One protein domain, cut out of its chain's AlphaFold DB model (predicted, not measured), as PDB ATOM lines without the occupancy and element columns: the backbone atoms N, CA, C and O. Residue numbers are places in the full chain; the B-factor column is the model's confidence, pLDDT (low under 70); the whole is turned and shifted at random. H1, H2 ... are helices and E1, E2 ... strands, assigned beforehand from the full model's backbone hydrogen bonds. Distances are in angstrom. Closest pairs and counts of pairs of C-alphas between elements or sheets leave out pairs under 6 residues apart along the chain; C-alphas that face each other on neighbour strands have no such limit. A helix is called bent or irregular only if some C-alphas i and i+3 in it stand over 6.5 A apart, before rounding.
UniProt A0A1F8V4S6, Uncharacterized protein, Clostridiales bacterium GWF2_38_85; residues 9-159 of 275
ATOM      1  N   GLU A   9     141.074 197.953 183.692       85.50
ATOM      2  CA  GLU A   9     142.043 198.951 184.129       85.50
ATOM      3  C   GLU A   9     143.432 198.500 183.677       85.50
ATOM      4  O   GLU A   9     143.841 197.376 183.956       85.50
ATOM      5  N   GLN A  10     144.150 199.370 182.970       86.50
ATOM      6  CA  GLN A  10     145.500 199.116 182.490       86.50
ATOM      7  C   GLN A  10     146.413 200.277 182.865       86.50
ATOM      8  O   GLN A  10     146.097 201.435 182.599       86.50
ATOM      9  N   ILE A  11     147.570 199.967 183.440       86.44
ATOM     10  CA  ILE A  11     148.615 200.948 183.741       86.44
ATOM     11  C   ILE A  11     149.777 200.711 182.776       86.44
ATOM     12  O   ILE A  11     150.172 199.569 182.541       86.44
ATOM     13  N   VAL A  12     150.295 201.785 182.181       85.94
ATOM     14  CA  VAL A  12     151.429 201.766 181.249       85.94
ATOM     15  C   VAL A  12     152.424 202.840 181.659       85.94
ATOM     16  O   VAL A  12     152.054 204.002 181.819       85.94
ATOM     17  N   ARG A  13     153.700 202.476 181.782       85.31
ATOM     18  CA  ARG A  13     154.792 203.440 181.951       85.31
ATOM     19  C   ARG A  13     155.330 203.847 180.584       85.31
ATOM     20  O   ARG A  13     155.640 202.990 179.759       85.31
ATOM     21  N   ILE A  14     155.451 205.149 180.345       83.50
ATOM     22  CA  ILE A  14     156.090 205.700 179.146       83.50
ATOM     23  C   ILE A  14     157.145 206.730 179.540       83.50
ATOM     24  O   ILE A  14     156.934 207.525 180.454       83.50
ATOM     25  N   SER A  15     158.267 206.745 178.823       82.56
ATOM     26  CA  SER A  15     159.278 207.790 178.976       82.56
ATOM     27  C   SER A  15     159.036 208.882 177.937       82.56
ATOM     28  O   SER A  15     159.025 208.621 176.733       82.56
ATOM     29  N   LEU A  16     158.796 210.109 178.392       80.56
ATOM     30  CA  LEU A  16     158.595 211.280 177.544       80.56
ATOM     31  C   LEU A  16     159.719 212.281 177.811       80.56
ATOM     32  O   LEU A  16     159.755 212.901 178.870       80.56
ATOM     33  N   GLU A  17     160.609 212.472 176.833       79.12
ATOM     34  CA  GLU A  17     161.715 213.448 176.906       79.12
ATOM     35  C   GLU A  17     162.585 213.303 178.174       79.12
ATOM     36  O   GLU A  17     162.995 214.289 178.781       79.12
ATOM     37  N   GLY A  18     162.861 212.060 178.583       77.81
ATOM     38  CA  GLY A  18     163.712 211.756 179.738       77.81
ATOM     39  C   GLY A  18     163.015 211.868 181.096       77.81
ATOM     40  O   GLY A  18     163.677 211.773 182.122       77.81
ATOM     41  N   THR A  19     161.696 212.076 181.120       80.19
ATOM     42  CA  THR A  19     160.871 211.953 182.328       80.19
ATOM     43  C   THR A  19     159.901 210.795 182.165       80.19
ATOM     44  O   THR A  19     159.225 210.687 181.139       80.19
ATOM     45  N   ASP A  20     159.794 209.957 183.188       83.38
ATOM     46  CA  ASP A  20     158.881 208.823 183.175       83.38
ATOM     47  C   ASP A  20     157.497 209.212 183.699       83.38
ATOM     48  O   ASP A  20     157.340 209.864 184.735       83.38
ATOM     49  N   TYR A  21     156.477 208.784 182.965       84.94
ATOM     50  CA  TYR A  21     155.073 208.992 183.284       84.94
ATOM     51  C   TYR A  21     154.368 207.647 183.390       84.94
ATOM     52  O   TYR A  21     154.593 206.746 182.580       84.94
ATOM     53  N   ALA A  22     153.472 207.539 184.362       87.44
ATOM     54  CA  ALA A  22     152.546 206.433 184.491       87.44
ATOM     55  C   ALA A  22     151.170 206.850 183.975       87.44
ATOM     56  O   ALA A  22     150.567 207.813 184.455       87.44
ATOM     57  N   ILE A  23     150.678 206.121 182.981       88.62
ATOM     58  CA  ILE A  23     149.379 206.332 182.356       88.62
ATOM     59  C   ILE A  23     148.446 205.224 182.817       88.62
ATOM     60  O   ILE A  23     148.653 204.058 182.492       88.62
ATOM     61  N   ARG A  24     147.398 205.605 183.539       90.62
ATOM     62  CA  ARG A  24     146.299 204.736 183.940       90.62
ATOM     63  C   ARG A  24     145.154 204.898 182.949       90.62
ATOM     64  O   ARG A  24     144.726 206.013 182.667       90.62
ATOM     65  N   ILE A  25     144.672 203.792 182.404       90.88
ATOM     66  CA  ILE A  25     143.631 203.740 181.379       90.88
ATOM     67  C   ILE A  25     142.512 202.856 181.910       90.88
ATOM     68  O   ILE A  25     142.752 201.703 182.256       90.88
ATOM     69  N   ILE A  26     141.295 203.382 181.966       89.69
ATOM     70  CA  ILE A  26     140.136 202.686 182.532       89.69
ATOM     71  C   ILE A  26     139.022 202.665 181.488       89.69
ATOM     72  O   ILE A  26     138.581 203.725 181.035       89.69
ATOM     73  N   GLY A  27     138.552 201.474 181.118       88.19
ATOM     74  CA  GLY A  27     137.409 201.286 180.225       88.19
ATOM     75  C   GLY A  27     137.487 200.017 179.380       88.19
ATOM     76  O   GLY A  27     138.440 199.243 179.454       88.19
ATOM     77  N   SER A  28     136.476 199.804 178.543       85.25
ATOM     78  CA  SER A  28     136.385 198.627 177.671       85.25
ATOM     79  C   SER A  28     137.493 198.586 176.611       85.25
ATOM     80  O   SER A  28     137.959 197.506 176.256       85.25
ATOM     81  N   GLY A  29     137.983 199.745 176.160       83.44
ATOM     82  CA  GLY A  29     139.111 199.834 175.226       83.44
ATOM     83  C   GLY A  29     140.490 199.914 175.877       83.44
ATOM     84  O   GLY A  29     141.467 200.123 175.160       83.44
ATOM     85  N   ALA A  30     140.609 199.778 177.202       86.69
ATOM     86  CA  ALA A  30     141.861 200.074 177.900       86.69
ATOM     87  C   ALA A  30     143.072 199.293 177.362       86.69
ATOM     88  O   ALA A  30     144.137 199.881 177.181       86.69
ATOM     89  N   LYS A  31     142.890 198.009 177.017       86.38
ATOM     90  CA  LYS A  31     143.938 197.152 176.432       86.38
ATOM     91  C   LYS A  31     144.473 197.694 175.098       86.38
ATOM     92  O   LYS A  31     145.679 197.858 174.934       86.38
ATOM     93  N   ASN A  32     143.579 198.035 174.168       85.62
ATOM     94  CA  ASN A  32     143.954 198.504 172.828       85.62
ATOM     95  C   ASN A  32     144.640 199.874 172.882       85.62
ATOM     96  O   ASN A  32     145.657 200.096 172.223       85.62
ATOM     97  N   ILE A  33     144.123 200.777 173.720       87.94
ATOM     98  CA  ILE A  33     144.724 202.097 173.934       87.94
ATOM     99  C   ILE A  33     146.110 201.963 174.563       87.94
ATOM    100  O   ILE A  33     147.047 202.634 174.126       87.94
ATOM    101  N   ALA A  34     146.260 201.092 175.562       87.88
ATOM    102  CA  ALA A  34     147.540 200.820 176.201       87.88
ATOM    103  C   ALA A  34     148.579 200.326 175.189       87.88
ATOM    104  O   ALA A  34     149.673 200.888 175.112       87.88
ATOM    105  N   ALA A  35     148.211 199.341 174.364       85.56
ATOM    106  CA  ALA A  35     149.072 198.810 173.312       85.56
ATOM    107  C   ALA A  35     149.473 199.905 172.312       85.56
ATOM    108  O   ALA A  35     150.649 200.034 171.966       85.56
ATOM    109  N   PHE A  36     148.517 200.744 171.896       85.62
ATOM    110  CA  PHE A  36     148.778 201.844 170.973       85.62
ATOM    111  C   PHE A  36     149.746 202.875 171.560       85.62
ATOM    112  O   PHE A  36     150.704 203.259 170.891       85.62
ATOM    113  N   LEU A  37     149.518 203.331 172.796       86.44
ATOM    114  CA  LEU A  37     150.381 204.314 173.458       86.44
ATOM    115  C   LEU A  37     151.794 203.762 173.655       86.44
ATOM    116  O   LEU A  37     152.777 204.452 173.387       86.44
ATOM    117  N   LEU A  38     151.902 202.500 174.051       85.06
ATOM    118  CA  LEU A  38     153.180 201.840 174.251       85.06
ATOM    119  C   LEU A  38     153.948 201.688 172.930       85.06
ATOM    120  O   LEU A  38     155.103 202.099 172.835       85.06
ATOM    121  N   ALA A  39     153.296 201.199 171.873       82.00
ATOM    122  CA  ALA A  39     153.883 201.132 170.534       82.00
ATOM    123  C   ALA A  39     154.260 202.523 169.995       82.00
ATOM    124  O   ALA A  39     155.273 202.685 169.308       82.00
ATOM    125  N   ALA A  40     153.460 203.537 170.325       80.62
ATOM    126  CA  ALA A  40     153.682 204.899 169.887       80.62
ATOM    127  C   ALA A  40     154.975 205.499 170.463       80.62
ATOM    128  O   ALA A  40     155.745 206.117 169.723       80.62
ATOM    129  N   PHE A  41     155.230 205.294 171.756       79.50
ATOM    130  CA  PHE A  41     156.384 205.871 172.453       79.50
ATOM    131  C   PHE A  41     157.638 204.995 172.444       79.50
ATOM    132  O   PHE A  41     158.735 205.512 172.608       79.50
ATOM    133  N   LYS A  42     157.518 203.702 172.137       74.25
ATOM    134  CA  LYS A  42     158.681 202.841 171.860       74.25
ATOM    135  C   LYS A  42     159.386 203.149 170.542       74.25
ATOM    136  O   LYS A  42     160.578 202.903 170.398       74.25
ATOM    137  N   SER A  43     158.659 203.692 169.566       59.47
ATOM    138  CA  SER A  43     159.156 203.899 168.196       59.47
ATOM    139  C   SER A  43     160.228 204.991 168.031       59.47
ATOM    140  O   SER A  43     160.638 205.283 166.907       59.47
ATOM    141  N   ASP A  44     160.707 205.577 169.130       54.78
ATOM    142  CA  ASP A  44     161.682 206.669 169.126       54.78
ATOM    143  C   ASP A  44     163.149 206.234 169.018       54.78
ATOM    144  O   ASP A  44     164.001 207.087 168.779       54.78
ATOM    145  N   GLY A  45     163.462 204.941 169.163       49.97
ATOM    146  CA  GLY A  45     164.850 204.492 169.339       49.97
ATOM    147  C   GLY A  45     165.483 203.704 168.192       49.97
ATOM    148  O   GLY A  45     166.642 203.946 167.866       49.97
ATOM    149  N   THR A  46     164.782 202.741 167.591       45.62
ATOM    150  CA  THR A  46     165.512 201.609 166.970       45.62
ATOM    151  C   THR A  46     164.951 201.094 165.649       45.62
ATOM    152  O   THR A  46     165.713 200.619 164.812       45.62
ATOM    153  N   ASP A  47     163.662 201.277 165.370       45.50
ATOM    154  CA  ASP A  47     163.034 200.766 164.152       45.50
ATOM    155  C   ASP A  47     162.084 201.816 163.576       45.50
ATOM    156  O   ASP A  47     160.926 201.902 163.970       45.50
ATOM    157  N   GLY A  48     162.547 202.625 162.617       50.97
ATOM    158  CA  GLY A  48     161.803 203.737 161.992       50.97
ATOM    159  C   GLY A  48     160.531 203.373 161.197       50.97
ATOM    160  O   GLY A  48     160.192 204.051 160.222       50.97
ATOM    161  N   LYS A  49     159.825 202.304 161.573       54.19
ATOM    162  CA  LYS A  49     158.687 201.697 160.877       54.19
ATOM    163  C   LYS A  49     157.354 202.383 161.233       54.19
ATOM    164  O   LYS A  49     156.507 202.568 160.357       54.19
ATOM    165  N   THR A  50     157.175 202.900 162.451       58.97
ATOM    166  CA  THR A  50     155.890 203.462 162.929       58.97
ATOM    167  C   THR A  50     155.909 204.984 163.121       58.97
ATOM    168  O   THR A  50     155.672 205.517 164.194       58.97
ATOM    169  N   LYS A  51     156.096 205.750 162.034       65.75
ATOM    170  CA  LYS A  51     155.962 207.226 162.086       65.75
ATOM    171  C   LYS A  51     154.549 207.674 162.488       65.75
ATOM    172  O   LYS A  51     153.643 207.602 161.654       65.75
ATOM    173  N   LEU A  52     154.354 208.182 163.696       73.88
ATOM    174  CA  LEU A  52     153.077 208.761 164.123       73.88
ATOM    175  C   LEU A  52     152.919 210.185 163.589       73.88
ATOM    176  O   LEU A  52     153.835 211.005 163.666       73.88
ATOM    177  N   LYS A  53     151.728 210.515 163.087       81.00
ATOM    178  CA  LYS A  53     151.376 211.906 162.782       81.00
ATOM    179  C   LYS A  53     150.807 212.553 164.040       81.00
ATOM    180  O   LYS A  53     149.875 212.020 164.626       81.00
ATOM    181  N   GLY A  54     151.339 213.714 164.422       81.56
ATOM    182  CA  GLY A  54     150.861 214.440 165.604       81.56
ATOM    183  C   GLY A  54     151.375 213.886 166.934       81.56
ATOM    184  O   GLY A  54     150.741 214.122 167.958       81.56
ATOM    185  N   LYS A  55     152.521 213.190 166.935       83.62
ATOM    186  CA  LYS A  55     153.166 212.683 168.154       83.62
ATOM    187  C   LYS A  55     153.365 213.777 169.202       83.62
ATOM    188  O   LYS A  55     152.956 213.604 170.338       83.62
ATOM    189  N   GLU A  56     153.904 214.927 168.807       85.88
ATOM    190  CA  GLU A  56     154.106 216.076 169.701       85.88
ATOM    191  C   GLU A  56     152.798 216.540 170.362       85.88
ATOM    192  O   GLU A  56     152.763 216.864 171.544       85.88
ATOM    193  N   ARG A  57     151.681 216.496 169.628       88.12
ATOM    194  CA  ARG A  57     150.363 216.833 170.178       88.12
ATOM    195  C   ARG A  57     149.916 215.823 171.232       88.12
ATOM    196  O   ARG A  57     149.364 216.231 172.249       88.12
ATOM    197  N   LEU A  58     150.155 214.533 170.994       87.75
ATOM    198  CA  LEU A  58     149.878 213.471 171.963       87.75
ATOM    199  C   LEU A  58     150.766 213.614 173.207       87.75
ATOM    200  O   LEU A  58     150.244 213.591 174.314       87.75
ATOM    201  N   VAL A  59     152.069 213.856 173.026       87.94
ATOM    202  CA  VAL A  59     153.028 214.126 174.112       87.94
ATOM    203  C   VAL A  59     152.559 215.301 174.962       87.94
ATOM    204  O   VAL A  59     152.412 215.158 176.169       87.94
ATOM    205  N   ASN A  60     152.256 216.445 174.344       89.00
ATOM    206  CA  ASN A  60     151.808 217.644 175.058       89.00
ATOM    207  C   ASN A  60     150.486 217.422 175.799       89.00
ATOM    208  O   ASN A  60     150.267 217.985 176.870       89.00
ATOM    209  N   MET A  61     149.597 216.599 175.239       88.50
ATOM    210  CA  MET A  61     148.341 216.239 175.883       88.50
ATOM    211  C   MET A  61     148.575 215.358 177.116       88.50
ATOM    212  O   MET A  61     148.031 215.669 178.172       88.50
ATOM    213  N   LEU A  62     149.427 214.334 177.021       88.25
ATOM    214  CA  LEU A  62     149.746 213.439 178.139       88.25
ATOM    215  C   LEU A  62     150.550 214.149 179.236       88.25
ATOM    216  O   LEU A  62     150.186 214.061 180.405       88.25
ATOM    217  N   LYS A  63     151.561 214.943 178.858       87.81
ATOM    218  CA  LYS A  63     152.354 215.780 179.774       87.81
ATOM    219  C   LYS A  63     151.518 216.771 180.569       87.81
ATOM    220  O   LYS A  63     151.921 217.176 181.651       87.81
ATOM    221  N   SER A  64     150.370 217.191 180.035       86.69
ATOM    222  CA  SER A  64     149.500 218.117 180.759       86.69
ATOM    223  C   SER A  64     148.954 217.522 182.060       86.69
ATOM    224  O   SER A  64     148.457 218.285 182.884       86.69
ATOM    225  N   GLY A  65     149.003 216.192 182.232       84.56
ATOM    226  CA  GLY A  65     148.501 215.491 183.418       84.56
ATOM    227  C   GLY A  65     146.985 215.581 183.597       84.56
ATOM    228  O   GLY A  65     146.432 215.011 184.531       84.56
ATOM    229  N   LYS A  66     146.292 216.311 182.717       89.50
ATOM    230  CA  LYS A  66     144.841 216.451 182.751       89.50
ATOM    231  C   LYS A  66     144.195 215.147 182.304       89.50
ATOM    232  O   LYS A  66     144.653 214.529 181.346       89.50
ATOM    233  N   GLU A  67     143.079 214.803 182.938       90.50
ATOM    234  CA  GLU A  67     142.252 213.673 182.528       90.50
ATOM    235  C   GLU A  67     141.853 213.808 181.051       90.50
ATOM    236  O   GLU A  67     141.426 214.869 180.568       90.50
ATOM    237  N   THR A  68     141.993 212.709 180.321       92.88
ATOM    238  CA  THR A  68     141.642 212.606 178.909       92.88
ATOM    239  C   THR A  68     140.608 211.506 178.714       92.88
ATOM    240  O   THR A  68     140.672 210.454 179.336       92.88
ATOM    241  N   LYS A  69     139.618 211.757 177.860       92.81
ATOM    242  CA  LYS A  69     138.563 210.807 177.507       92.81
ATOM    243  C   LYS A  69     138.728 210.355 176.071       92.81
ATOM    244  O   LYS A  69     139.161 211.126 175.208       92.81
ATOM    245  N   ILE A  70     138.365 209.105 175.835       92.62
ATOM    246  CA  ILE A  70     138.477 208.449 174.544       92.62
ATOM    247  C   ILE A  70     137.087 208.050 174.075       92.62
ATOM    248  O   ILE A  70     136.318 207.422 174.803       92.62
ATOM    249  N   PHE A  71     136.783 208.414 172.837       92.06
ATOM    250  CA  PHE A  71     135.523 208.113 172.176       92.06
ATOM    251  C   PHE A  71     135.777 207.318 170.901       92.06
ATOM    252  O   PHE A  71     136.689 207.653 170.147       92.06
ATOM    253  N   ALA A  72     134.953 206.316 170.615       89.94
ATOM    254  CA  ALA A  72     135.018 205.596 169.348       89.94
ATOM    255  C   ALA A  72     134.141 206.279 168.282       89.94
ATOM    256  O   ALA A  72     132.996 206.636 168.549       89.94
ATOM    257  N   ILE A  73     134.667 206.456 167.066       90.25
ATOM    258  CA  ILE A  73     133.932 206.946 165.887       90.25
ATOM    259  C   ILE A  73     134.287 206.064 164.684       90.25
ATOM    260  O   ILE A  73     135.376 205.504 164.605       90.25
ATOM    261  N   LYS A  74     133.392 205.937 163.705       89.62
ATOM    262  CA  LYS A  74     133.702 205.263 162.437       89.62
ATOM    263  C   LYS A  74     134.685 206.083 161.596       89.62
ATOM    264  O   LYS A  74     134.609 207.311 161.534       89.62
ATOM    265  N   ASN A  75     135.571 205.406 160.868       88.44
ATOM    266  CA  ASN A  75     136.538 206.059 159.981       88.44
ATOM    267  C   ASN A  75     135.876 206.903 158.875       88.44
ATOM    268  O   ASN A  75     136.426 207.943 158.502       88.44
ATOM    269  N   SER A  76     134.690 206.509 158.395       88.56
ATOM    270  CA  SER A  76     133.891 207.271 157.419       88.56
ATOM    271  C   SER A  76     133.539 208.678 157.914       88.56
ATOM    272  O   SER A  76     133.617 209.662 157.169       88.56
ATOM    273  N   ASP A  77     133.226 208.782 159.202       89.94
ATOM    274  CA  ASP A  77     132.602 209.959 159.803       89.94
ATOM    275  C   ASP A  77     133.639 210.931 160.380       89.94
ATOM    276  O   ASP A  77     133.349 212.099 160.657       89.94
ATOM    277  N   LEU A  78     134.896 210.488 160.467       89.62
ATOM    278  CA  LEU A  78     136.029 211.255 160.978       89.62
ATOM    279  C   LEU A  78     136.204 212.609 160.268       89.62
ATOM    280  O   LEU A  78     136.576 213.607 160.888       89.62
ATOM    281  N   SER A  79     135.933 212.661 158.961       91.81
ATOM    282  CA  SER A  79     136.066 213.891 158.167       91.81
ATOM    283  C   SER A  79     135.008 214.943 158.522       91.81
ATOM    284  O   SER A  79     135.298 216.143 158.529       91.81
ATOM    285  N   ILE A  80     133.792 214.501 158.845       93.25
ATOM    286  CA  ILE A  80     132.674 215.350 159.261       93.25
ATOM    287  C   ILE A  80     132.908 215.796 160.704       93.25
ATOM    288  O   ILE A  80     132.845 216.996 160.991       93.25
ATOM    289  N   PHE A  81     133.302 214.857 161.571       93.31
ATOM    290  CA  PHE A  81     133.707 215.136 162.943       93.31
ATOM    291  C   PHE A  81     134.782 216.224 163.002       93.31
ATOM    292  O   PHE A  81     134.620 217.208 163.716       93.31
ATOM    293  N   ALA A  82     135.840 216.126 162.189       93.06
ATOM    294  CA  ALA A  82     136.925 217.107 162.172       93.06
ATOM    295  C   ALA A  82     136.450 218.538 161.845       93.06
ATOM    296  O   ALA A  82     136.953 219.513 162.411       93.06
ATOM    297  N   LYS A  83     135.463 218.682 160.949       94.75
ATOM    298  CA  LYS A  83     134.885 219.988 160.586       94.75
ATOM    299  C   LYS A  83     134.068 220.589 161.727       94.75
ATOM    300  O   LYS A  83     134.087 221.805 161.909       94.75
ATOM    301  N   GLU A  84     133.323 219.772 162.462       93.44
ATOM    302  CA  GLU A  84     132.542 220.221 163.620       93.44
ATOM    303  C   GLU A  84     133.454 220.473 164.825       93.44
ATOM    304  O   GLU A  84     133.416 221.562 165.387       93.44
ATOM    305  N   ALA A  85     134.388 219.574 165.139       93.81
ATOM    306  CA  ALA A  85     135.376 219.762 166.202       93.81
ATOM    307  C   ALA A  85     136.154 221.081 166.044       93.81
ATOM    308  O   ALA A  85     136.343 221.814 167.014       93.81
ATOM    309  N   LYS A  86     136.517 221.454 164.806       94.31
ATOM    310  CA  LYS A  86     137.130 222.758 164.512       94.31
ATOM    311  C   LYS A  86     136.192 223.940 164.790       94.31
ATOM    312  O   LYS A  86     136.659 224.972 165.258       94.31
ATOM    313  N   ARG A  87     134.891 223.810 164.509       93.94
ATOM    314  CA  ARG A  87     133.886 224.856 164.785       93.94
ATOM    315  C   ARG A  87     133.650 225.057 166.280       93.94
ATOM    316  O   ARG A  87     133.512 226.194 166.711       93.94
ATOM    317  N   TYR A  88     133.655 223.977 167.056       92.94
ATOM    318  CA  TYR A  88     133.518 224.023 168.516       92.94
ATOM    319  C   TYR A  88     134.834 224.336 169.249       92.94
ATOM    320  O   TYR A  88     134.827 224.511 170.467       92.94
ATOM    321  N   GLY A  89     135.956 224.420 168.526       93.44
ATOM    322  CA  GLY A  89     137.266 224.728 169.100       93.44
ATOM    323  C   GLY A  89     137.827 223.607 169.976       93.44
ATOM    324  O   GLY A  89     138.501 223.893 170.959       93.44
ATOM    325  N   VAL A  90     137.532 222.349 169.645       93.12
ATOM    326  CA  VAL A  90     137.979 221.175 170.407       93.12
ATOM    327  C   VAL A  90     139.367 220.733 169.950       93.12
ATOM    328  O   VAL A  90     139.608 220.504 168.757       93.12
ATOM    329  N   VAL A  91     140.282 220.552 170.903       90.56
ATOM    330  CA  VAL A  91     141.613 219.989 170.645       90.56
ATOM    331  C   VAL A  91     141.579 218.487 170.935       90.56
ATOM    332  O   VAL A  91     141.407 218.078 172.075       90.56
ATOM    333  N   TYR A  92     141.792 217.667 169.906       92.50
ATOM    334  CA  TYR A  92     141.754 216.206 169.999       92.50
ATOM    335  C   TYR A  92     142.897 215.540 169.220       92.50
ATOM    336  O   TYR A  92     143.414 216.097 168.247       92.50
ATOM    337  N   CYS A  93     143.255 214.325 169.610       91.19
ATOM    338  CA  CYS A  93     144.127 213.416 168.875       91.19
ATOM    339  C   CYS A  93     143.301 212.252 168.323       91.19
ATOM    340  O   CYS A  93     142.342 211.810 168.948       91.19
ATOM    341  N   VAL A  94     143.669 211.765 167.139       91.56
ATOM    342  CA  VAL A  94     143.050 210.580 166.533       91.56
ATOM    343  C   VAL A  94     144.028 209.429 166.662       91.56
ATOM    344  O   VAL A  94     145.143 209.530 166.144       91.56
ATOM    345  N   LEU A  95     143.603 208.356 167.312       88.25
ATOM    346  CA  LEU A  95     144.316 207.092 167.371       88.25
ATOM    347  C   LEU A  95     143.719 206.204 166.281       88.25
ATOM    348  O   LEU A  95     142.520 205.921 166.254       88.25
ATOM    349  N   LYS A  96     144.549 205.874 165.295       85.19
ATOM    350  CA  LYS A  96     144.177 204.998 164.190       85.19
ATOM    351  C   LYS A  96     145.402 204.273 163.671       85.19
ATOM    352  O   LYS A  96     146.482 204.867 163.577       85.19
ATOM    353  N   ASP A  97     145.209 203.030 163.262       76.75
ATOM    354  CA  ASP A  97     146.228 202.307 162.518       76.75
ATOM    355  C   ASP A  97     146.340 202.869 161.086       76.75
ATOM    356  O   ASP A  97     145.359 203.290 160.464       76.75
ATOM    357  N   LYS A  98     147.561 202.899 160.552       70.62
ATOM    358  CA  LYS A  98     147.839 203.258 159.158       70.62
ATOM    359  C   LYS A  98     147.289 202.226 158.180       70.62
ATOM    360  O   LYS A  98     146.910 202.619 157.080       70.62
ATOM    361  N   ASN A  99     147.256 200.957 158.582       71.19
ATOM    362  CA  ASN A  99     146.774 199.844 157.764       71.19
ATOM    363  C   ASN A  99     145.291 199.526 158.015       71.19
ATOM    364  O   ASN A  99     144.772 198.544 157.488       71.19
ATOM    365  N   GLY A 100     144.605 200.351 158.813       68.00
ATOM    366  CA  GLY A 100     143.201 200.157 159.141       68.00
ATOM    367  C   GLY A 100     142.297 200.214 157.909       68.00
ATOM    368  O   GLY A 100     142.510 200.998 156.979       68.00
ATOM    369  N   THR A 101     141.250 199.392 157.915       71.75
ATOM    370  CA  THR A 101     140.235 199.392 156.860       71.75
ATOM    371  C   THR A 101     139.437 200.706 156.869       71.75
ATOM    372  O   THR A 101     139.225 201.309 157.929       71.75
ATOM    373  N   PRO A 102     138.932 201.170 155.709       70.38
ATOM    374  CA  PRO A 102     138.097 202.375 155.638       70.38
ATOM    375  C   PRO A 102     136.786 202.246 156.432       70.38
ATOM    376  O   PRO A 102     136.221 203.259 156.831       70.38
ATOM    377  N   ASN A 103     136.348 201.013 156.711       71.38
ATOM    378  CA  ASN A 103     135.193 200.698 157.558       71.38
ATOM    379  C   ASN A 103     135.557 200.473 159.036       71.38
ATOM    380  O   ASN A 103     134.678 200.156 159.832       71.38
ATOM    381  N   GLY A 104     136.833 200.604 159.403       82.38
ATOM    382  CA  GLY A 104     137.273 200.476 160.785       82.38
ATOM    383  C   GLY A 104     136.760 201.605 161.682       82.38
ATOM    384  O   GLY A 104     136.178 202.598 161.232       82.38
ATOM    385  N   THR A 105     137.024 201.463 162.971       84.81
ATOM    386  CA  THR A 105     136.829 202.509 163.970       84.81
ATOM    387  C   THR A 105     138.122 203.304 164.152       84.81
ATOM    388  O   THR A 105     139.228 202.784 164.006       84.81
ATOM    389  N   ALA A 106     137.981 204.593 164.432       88.12
ATOM    390  CA  ALA A 106     139.035 205.454 164.934       88.12
ATOM    391  C   ALA A 106     138.651 205.923 166.331       88.12
ATOM    392  O   ALA A 106     137.492 206.238 166.610       88.12
ATOM    393  N   GLU A 107     139.647 206.026 167.190       89.88
ATOM    394  CA  GLU A 107     139.457 206.482 168.555       89.88
ATOM    395  C   GLU A 107     139.886 207.946 168.642       89.88
ATOM    396  O   GLU A 107     140.936 208.362 168.145       89.88
ATOM    397  N   ILE A 108     139.038 208.763 169.245       92.00
ATOM    398  CA  ILE A 108     139.253 210.187 169.449       92.00
ATOM    399  C   ILE A 108     139.602 210.400 170.905       92.00
ATOM    400  O   ILE A 108     138.754 210.254 171.779       92.00
ATOM    401  N   MET A 109     140.842 210.799 171.149       92.25
ATOM    402  CA  MET A 109     141.327 211.174 172.465       92.25
ATOM    403  C   MET A 109     141.260 212.690 172.616       92.25
ATOM    404  O   MET A 109     141.815 213.432 171.804       92.25
ATOM    405  N   ALA A 110     140.589 213.167 173.653       93.75
ATOM    406  CA  ALA A 110     140.493 214.587 173.963       93.75
ATOM    407  C   ALA A 110     140.503 214.804 175.470       93.75
ATOM    408  O   ALA A 110     140.284 213.884 176.250       93.75
ATOM    409  N   LYS A 111     140.745 216.036 175.904       93.38
ATOM    410  CA  LYS A 111     140.692 216.369 177.328       93.38
ATOM    411  C   LYS A 111     139.267 216.253 177.866       93.38
ATOM    412  O   LYS A 111     138.310 216.566 177.157       93.38
ATOM    413  N   ALA A 112     139.136 215.906 179.144       92.06
ATOM    414  CA  ALA A 112     137.844 215.854 179.824       92.06
ATOM    415  C   ALA A 112     137.084 217.200 179.760       92.06
ATOM    416  O   ALA A 112     135.861 217.200 179.649       92.06
ATOM    417  N   GLU A 113     137.796 218.337 179.719       92.12
ATOM    418  CA  GLU A 113     137.212 219.687 179.573       92.12
ATOM    419  C   GLU A 113     136.425 219.879 178.261       92.12
ATOM    420  O   GLU A 113     135.449 220.630 178.219       92.12
ATOM    421  N   ASP A 114     136.812 219.168 177.200       93.38
ATOM    422  CA  ASP A 114     136.166 219.224 175.886       93.38
ATOM    423  C   ASP A 114     135.231 218.029 175.627       93.38
ATOM    424  O   ASP A 114     134.534 218.004 174.610       93.38
ATOM    425  N   ALA A 115     135.164 217.059 176.544       90.50
ATOM    426  CA  ALA A 115     134.346 215.856 176.397       90.50
ATOM    427  C   ALA A 115     132.864 216.185 176.166       90.50
ATOM    428  O   ALA A 115     132.239 215.615 175.277       90.50
ATOM    429  N   SER A 116     132.319 217.166 176.892       91.94
ATOM    430  CA  SER A 116     130.925 217.605 176.738       91.94
ATOM    431  C   SER A 116     130.636 218.203 175.355       91.94
ATOM    432  O   SER A 116     129.560 217.993 174.792       91.94
ATOM    433  N   LYS A 117     131.607 218.915 174.768       93.81
ATOM    434  CA  LYS A 117     131.497 219.445 173.401       93.81
ATOM    435  C   LYS A 117     131.517 218.310 172.385       93.81
ATOM    436  O   LYS A 117     130.758 218.353 171.423       93.81
ATOM    437  N   ILE A 118     132.363 217.303 172.604       92.56
ATOM    438  CA  ILE A 118     132.444 216.121 171.746       92.56
ATOM    439  C   ILE A 118     131.141 215.331 171.791       92.56
ATOM    440  O   ILE A 118     130.604 215.054 170.724       92.56
ATOM    441  N   SER A 119     130.594 215.051 172.978       91.81
ATOM    442  CA  SER A 119     129.291 214.387 173.119       91.81
ATOM    443  C   SER A 119     128.216 215.125 172.326       91.81
ATOM    444  O   SER A 119     127.573 214.536 171.468       91.81
ATOM    445  N   ARG A 120     128.141 216.454 172.459       92.38
ATOM    446  CA  ARG A 120     127.185 217.266 171.693       92.38
ATOM    447  C   ARG A 120     127.392 217.204 170.175       92.38
ATOM    448  O   ARG A 120     126.424 217.293 169.423       92.38
ATOM    449  N   ILE A 121     128.638 217.111 169.708       91.88
ATOM    450  CA  ILE A 121     128.941 216.925 168.281       91.88
ATOM    451  C   ILE A 121     128.471 215.548 167.821       91.88
ATOM    452  O   ILE A 121     127.874 215.451 166.753       91.88
ATOM    453  N   MET A 122     128.737 214.505 168.608       90.25
ATOM    454  CA  MET A 122     128.335 213.143 168.274       90.25
ATOM    455  C   MET A 122     126.816 213.002 168.235       90.25
ATOM    456  O   MET A 122     126.305 212.472 167.255       90.25
ATOM    457  N   ASP A 123     126.107 213.568 169.213       90.25
ATOM    458  CA  ASP A 123     124.642 213.565 169.262       90.25
ATOM    459  C   ASP A 123     124.049 214.290 168.049       90.25
ATOM    460  O   ASP A 123     123.146 213.793 167.384       90.25
ATOM    461  N   ARG A 124     124.593 215.468 167.708       88.94
ATOM    462  CA  ARG A 124     124.113 216.274 166.575       88.94
ATOM    463  C   ARG A 124     124.282 215.572 165.229       88.94
ATOM    464  O   ARG A 124     123.529 215.854 164.300       88.94
ATOM    465  N   LEU A 125     125.330 214.772 165.095       86.19
ATOM    466  CA  LEU A 125     125.669 214.077 163.856       86.19
ATOM    467  C   LEU A 125     125.173 212.627 163.850       86.19
ATOM    468  O   LEU A 125     125.467 211.912 162.897       86.19
ATOM    469  N   GLU A 126     124.452 212.215 164.898       84.06
ATOM    470  CA  GLU A 126     123.933 210.856 165.085       84.06
ATOM    471  C   GLU A 126     125.037 209.791 164.980       84.06
ATOM    472  O   GLU A 126     124.841 208.678 164.485       84.06
ATOM    473  N   PHE A 127     126.242 210.135 165.443       84.00
ATOM    474  CA  PHE A 127     127.331 209.174 165.528       84.00
ATOM    475  C   PHE A 127     127.047 208.193 166.659       84.00
ATOM    476  O   PHE A 127     126.552 208.577 167.717       84.00
ATOM    477  N   ALA A 128     127.410 206.925 166.456       71.69
ATOM    478  CA  ALA A 128     127.405 205.934 167.527       71.69
ATOM    479  C   ALA A 128     128.456 206.336 168.578       71.69
ATOM    480  O   ALA A 128     129.629 205.985 168.466       71.69
ATOM    481  N   ALA A 129     128.040 207.148 169.549       65.06
ATOM    482  CA  ALA A 129     128.887 207.722 170.579       65.06
ATOM    483  C   ALA A 129     129.109 206.694 171.687       65.06
ATOM    484  O   ALA A 129     128.337 206.619 172.639       65.06
ATOM    485  N   VAL A 130     130.162 205.889 171.562       73.44
ATOM    486  CA  VAL A 130     130.536 204.952 172.624       73.44
ATOM    487  C   VAL A 130     131.738 205.530 173.375       73.44
ATOM    488  O   VAL A 130     132.832 205.601 172.796       73.44
ATOM    489  N   PRO A 131     131.564 206.001 174.629       79.19
ATOM    490  CA  PRO A 131     132.698 206.322 175.483       79.19
ATOM    491  C   PRO A 131     133.479 205.030 175.723       79.19
ATOM    492  O   PRO A 131     132.919 204.029 176.160       79.19
ATOM    493  N   LEU A 132     134.761 205.048 175.371       81.75
ATOM    494  CA  LEU A 132     135.570 203.836 175.296       81.75
ATOM    495  C   LEU A 132     136.493 203.686 176.505       81.75
ATOM    496  O   LEU A 132     136.645 202.595 177.050       81.75
ATOM    497  N   ALA A 133     137.136 204.785 176.899       84.69
ATOM    498  CA  ALA A 133     138.063 204.792 178.018       84.69
ATOM    499  C   ALA A 133     138.281 206.203 178.574       84.69
ATOM    500  O   ALA A 133     138.047 207.218 177.912       84.69
ATOM    501  N   THR A 134     138.784 206.239 179.798       84.19
ATOM    502  CA  THR A 134     139.341 207.414 180.468       84.19
ATOM    503  C   THR A 134     140.824 207.172 180.711       84.19
ATOM    504  O   THR A 134     141.246 206.031 180.892       84.19
ATOM    505  N   VAL A 135     141.623 208.229 180.631       84.94
ATOM    506  CA  VAL A 135     143.078 208.177 180.724       84.94
ATOM    507  C   VAL A 135     143.558 209.256 181.683       84.94
ATOM    508  O   VAL A 135     143.328 210.450 181.467       84.94
ATOM    509  N   GLU A 136     144.259 208.813 182.716       88.06
ATOM    510  CA  GLU A 136     144.873 209.634 183.750       88.06
ATOM    511  C   GLU A 136     146.393 209.487 183.665       88.06
ATOM    512  O   GLU A 136     146.918 208.373 183.636       88.06
ATOM    513  N   THR A 137     147.115 210.607 183.628       82.38
ATOM    514  CA  THR A 137     148.582 210.607 183.578       82.38
ATOM    515  C   THR A 137     149.136 211.142 184.889       82.38
ATOM    516  O   THR A 137     148.793 212.244 185.311       82.38
ATOM    517  N   THR A 138     150.039 210.388 185.506       81.94
ATOM    518  CA  THR A 138     150.743 210.752 186.741       81.94
ATOM    519  C   THR A 138     152.255 210.697 186.522       81.94
ATOM    520  O   THR A 138     152.739 209.981 185.643       81.94
ATOM    521  N   SER A 139     153.021 211.494 187.269       74.25
ATOM    522  CA  SER A 139     154.483 211.393 187.254       74.25
ATOM    523  C   SER A 139     154.918 210.100 187.948       74.25
ATOM    524  O   SER A 139     154.402 209.769 189.016       74.25
ATOM    525  N   ALA A 140     155.879 209.380 187.361       62.62
ATOM    526  CA  ALA A 140     156.323 208.077 187.869       62.62
ATOM    527  C   ALA A 140     157.118 208.145 189.194       62.62
ATOM    528  O   ALA A 140     157.473 207.107 189.736       62.62
ATOM    529  N   GLU A 141     157.359 209.336 189.759       58.12
ATOM    530  CA  GLU A 141     157.882 209.490 191.132       58.12
ATOM    531  C   GLU A 141     156.924 208.946 192.206       58.12
ATOM    532  O   GLU A 141     157.343 208.690 193.333       58.12
ATOM    533  N   ARG A 142     155.637 208.768 191.880       52.97
ATOM    534  CA  ARG A 142     154.672 208.095 192.752       52.97
ATOM    535  C   ARG A 142     154.512 206.645 192.314       52.97
ATOM    536  O   ARG A 142     153.806 206.383 191.349       52.97
ATOM    537  N   GLU A 143     155.190 205.759 193.041       48.44
ATOM    538  CA  GLU A 143     154.923 204.320 193.196       48.44
ATOM    539  C   GLU A 143     154.120 203.669 192.058       48.44
ATOM    540  O   GLU A 143     152.938 203.356 192.194       48.44
ATOM    541  N   VAL A 144     154.784 203.416 190.934       53.84
ATOM    542  CA  VAL A 144     154.347 202.383 189.991       53.84
ATOM    543  C   VAL A 144     155.431 201.317 190.000       53.84
ATOM    544  O   VAL A 144     156.606 201.688 189.957       53.84
ATOM    545  N   PRO A 145     155.087 200.022 190.113       51.62
ATOM    546  CA  PRO A 145     156.091 198.967 190.085       51.62
ATOM    547  C   PRO A 145     156.976 199.125 188.844       51.62
ATOM    548  O   PRO A 145     156.472 199.415 187.755       51.62
ATOM    549  N   ASP A 146     158.289 198.958 189.018       50.84
ATOM    550  CA  ASP A 146     159.241 198.853 187.913       50.84
ATOM    551  C   ASP A 146     158.861 197.621 187.085       50.84
ATOM    552  O   ASP A 146     159.218 196.485 187.395       50.84
ATOM    553  N   ILE A 147     158.041 197.826 186.055       55.09
ATOM    554  CA  ILE A 147     157.737 196.782 185.083       55.09
ATOM    555  C   ILE A 147     158.840 196.864 184.032       55.09
ATOM    556  O   ILE A 147     158.727 197.581 183.037       55.09
ATOM    557  N   ASP A 148     159.930 196.157 184.320       53.91
ATOM    558  CA  ASP A 148     161.222 196.198 183.622       53.91
ATOM    559  C   ASP A 148     161.208 195.745 182.153       53.91
ATOM    560  O   ASP A 148     162.242 195.727 181.502       53.91
ATOM    561  N   ASP A 149     160.055 195.433 181.566       63.28
ATOM    562  CA  ASP A 149     159.990 195.060 180.157       63.28
ATOM    563  C   ASP A 149     158.715 195.583 179.512       63.28
ATOM    564  O   ASP A 149     157.719 194.877 179.330       63.28
ATOM    565  N   THR A 150     158.774 196.842 179.080       63.38
ATOM    566  CA  THR A 150     157.758 197.402 178.185       63.38
ATOM    567  C   THR A 150     157.515 196.490 176.972       63.38
ATOM    568  O   THR A 150     156.393 196.423 176.473       63.38
ATOM    569  N   ASP A 151     158.527 195.762 176.481       60.19
ATOM    570  CA  ASP A 151     158.426 194.761 175.404       60.19
ATOM    571  C   ASP A 151     157.564 193.559 175.756       60.19
ATOM    572  O   ASP A 151     156.673 193.234 174.973       60.19
ATOM    573  N   LYS A 152     157.712 192.994 176.955       67.31
ATOM    574  CA  LYS A 152     156.826 191.926 177.431       67.31
ATOM    575  C   LYS A 152     155.394 192.422 177.602       67.31
ATOM    576  O   LYS A 152     154.475 191.725 177.200       67.31
ATOM    577  N   MET A 153     155.195 193.645 178.104       68.50
ATOM    578  CA  MET A 153     153.847 194.216 178.239       68.50
ATOM    579  C   MET A 153     153.162 194.434 176.889       68.50
ATOM    580  O   MET A 153     151.970 194.191 176.750       68.50
ATOM    581  N   LEU A 154     153.898 194.926 175.888       69.31
ATOM    582  CA  LEU A 154     153.329 195.128 174.557       69.31
ATOM    583  C   LEU A 154     153.001 193.788 173.896       69.31
ATOM    584  O   LEU A 154     151.943 193.671 173.287       69.31
ATOM    585  N   ASP A 155     153.884 192.797 174.036       66.69
ATOM    586  CA  ASP A 155     153.651 191.444 173.533       66.69
ATOM    587  C   ASP A 155     152.462 190.783 174.237       66.69
ATOM    588  O   ASP A 155     151.620 190.204 173.568       66.69
ATOM    589  N   GLU A 156     152.308 190.948 175.549       72.69
ATOM    590  CA  GLU A 156     151.152 190.463 176.312       72.69
ATOM    591  C   GLU A 156     149.842 191.139 175.875       72.69
ATOM    592  O   GLU A 156     148.837 190.463 175.662       72.69
ATOM    593  N   LEU A 157     149.860 192.460 175.662       71.62
ATOM    594  CA  LEU A 157     148.693 193.209 175.184       71.62
ATOM    595  C   LEU A 157     148.303 192.859 173.738       71.62
ATOM    596  O   LEU A 157     147.126 192.955 173.400       71.62
ATOM    597  N   LEU A 158     149.266 192.484 172.889       68.06
ATOM    598  CA  LEU A 158     149.043 192.105 171.485       68.06
ATOM    599  C   LEU A 158     148.794 190.597 171.296       68.06
ATOM    600  O   LEU A 158     148.172 190.205 170.312       68.06
ATOM    601  N   SER A 159     149.280 189.750 172.206       62.75
ATOM    602  CA  SER A 159     149.183 188.283 172.126       62.75
ATOM    603  C   SER A 159     147.871 187.719 172.674       62.75
ATOM    604  O   SER A 159     147.585 186.539 172.460       62.75
TER     605      SER A 159
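What this domain is: This is residues 9 to 159 of the 275 residues of an uncharacterized protein of Clostridiales bacterium GWF2_38_85 (UniProt A0A1F8V4S6). A strongly twisted sheet of six antiparallel strands, curled like part of a barrel, wraps round H2, with H1 on the same face along the E1 end of the sheet and H5 packed on H1. H4 covers part of the opposite face, over E3 and E5, and H3 crosses H4 steeply at the far end; residues 44 to 49, in the loop between H1 and H2, stick out. The printed part has 151 residues, with five named helices and six named strands in the order E1, E2, H1, H2, E3, H3, E4, E5, H4, E6, H5, and its class is mixed, helices and strands. The sheet's order is E1, E2, E6, E3, E5, E4. The whole is compact, with a radius of gyration of the C-alphas of 15.4 A and spans of 45 by 31 by 26 A.

Where its parts are: E1, residues 9 to 16, begins at C-alpha 9 (142.043, 198.951, 184.129) and is 21.7 A long. E2 is residues 19 to 27, 25.9 A, and H1 is residues 30 to 42, 18.1 A. H2 holds residues 55 to 63, beginning at C-alpha 55 (153.166, 212.683, 168.154). E3 is residues 68 to 74, 19.7 A; H3 is residues 78 to 88, 15.0 A; E4 is the short strand of residues 92 to 95. E5, residues 105 to 111, measures 19.6 A and is followed directly by H4, residues 112 to 124, 19.1 A. H4 is irregular: C-alphas 113 and 116 are 7.2 A apart. E6, residues 130 to 139, is the longest strand at 28.8 A. H5, residues 150 to 159, ends at C-alpha 159 (149.183, 188.283, 172.126).

How they stand to each other: E1 and E4 are the edge strands of the sheet. E1 and E2 form a hairpin at 156 degrees, with N 12 and O 23 2.8 A apart. E2 and E6 are antiparallel at 153 degrees, with N 24 and O 136 at 2.8 A; E6 and E3 stand at 148 degrees, with N 70 and O 133 at 2.8 A. E3 and E5 stand at 154 degrees, with N 71 and O 108 at 2.9 A, and E5 and E4, a hairpin, at 147 degrees, with N 93 and O 109 at 2.8 A. There are three layers, helices on both faces of the sheet: H3 and H4 on one face, H1 and H2 on the other. The closest C-alphas of H1 and E1 are those of Gln 10 and Ala 30, 5.9 A. The sheet curls round H2, whose Leu 62 comes within 6.2 A of Thr 137 in E6, C-alpha to C-alpha. H1 and H2 are close but not clearly touching, Ala 40 to Lys 55 being 8.0 A between C-alphas. H5 touches H1, closest at the C-alphas of Ala 35 and Leu 154, 5.8 A, at a steep tilt of 43 degrees, opposite ways; it only grazes the sheet. H4 runs along the strands over E3 and E5, at a height over the sheet of 9.1 A, and touches H3 with residues 117 to 122 alone, closest at the C-alphas of Glu 84 and Ile 121, 6.7 A. Three split strand-helix-strand units, two same-way strands with another strand between them, are E2, H1 H2, E3, left-handed, and E3, H3, E4 and E5, H4, E6, both right-handed. In H1, H2 and H5 every O i to N i+4 pair is within hydrogen-bond range; H3 has 6 of 7 and H4 7 of 9.

The domain as a whole: The C-alphas farthest apart, of Arg 124 and Asp 148, are 45.5 A apart. The printed part has no cut. The link from H1 to H2, 12 residues, is long. The mean pLDDT of the printed part is 81.0, and it is under 70 at residues 43 to 51, 100, 129, 140 to 155, and 158 to 159.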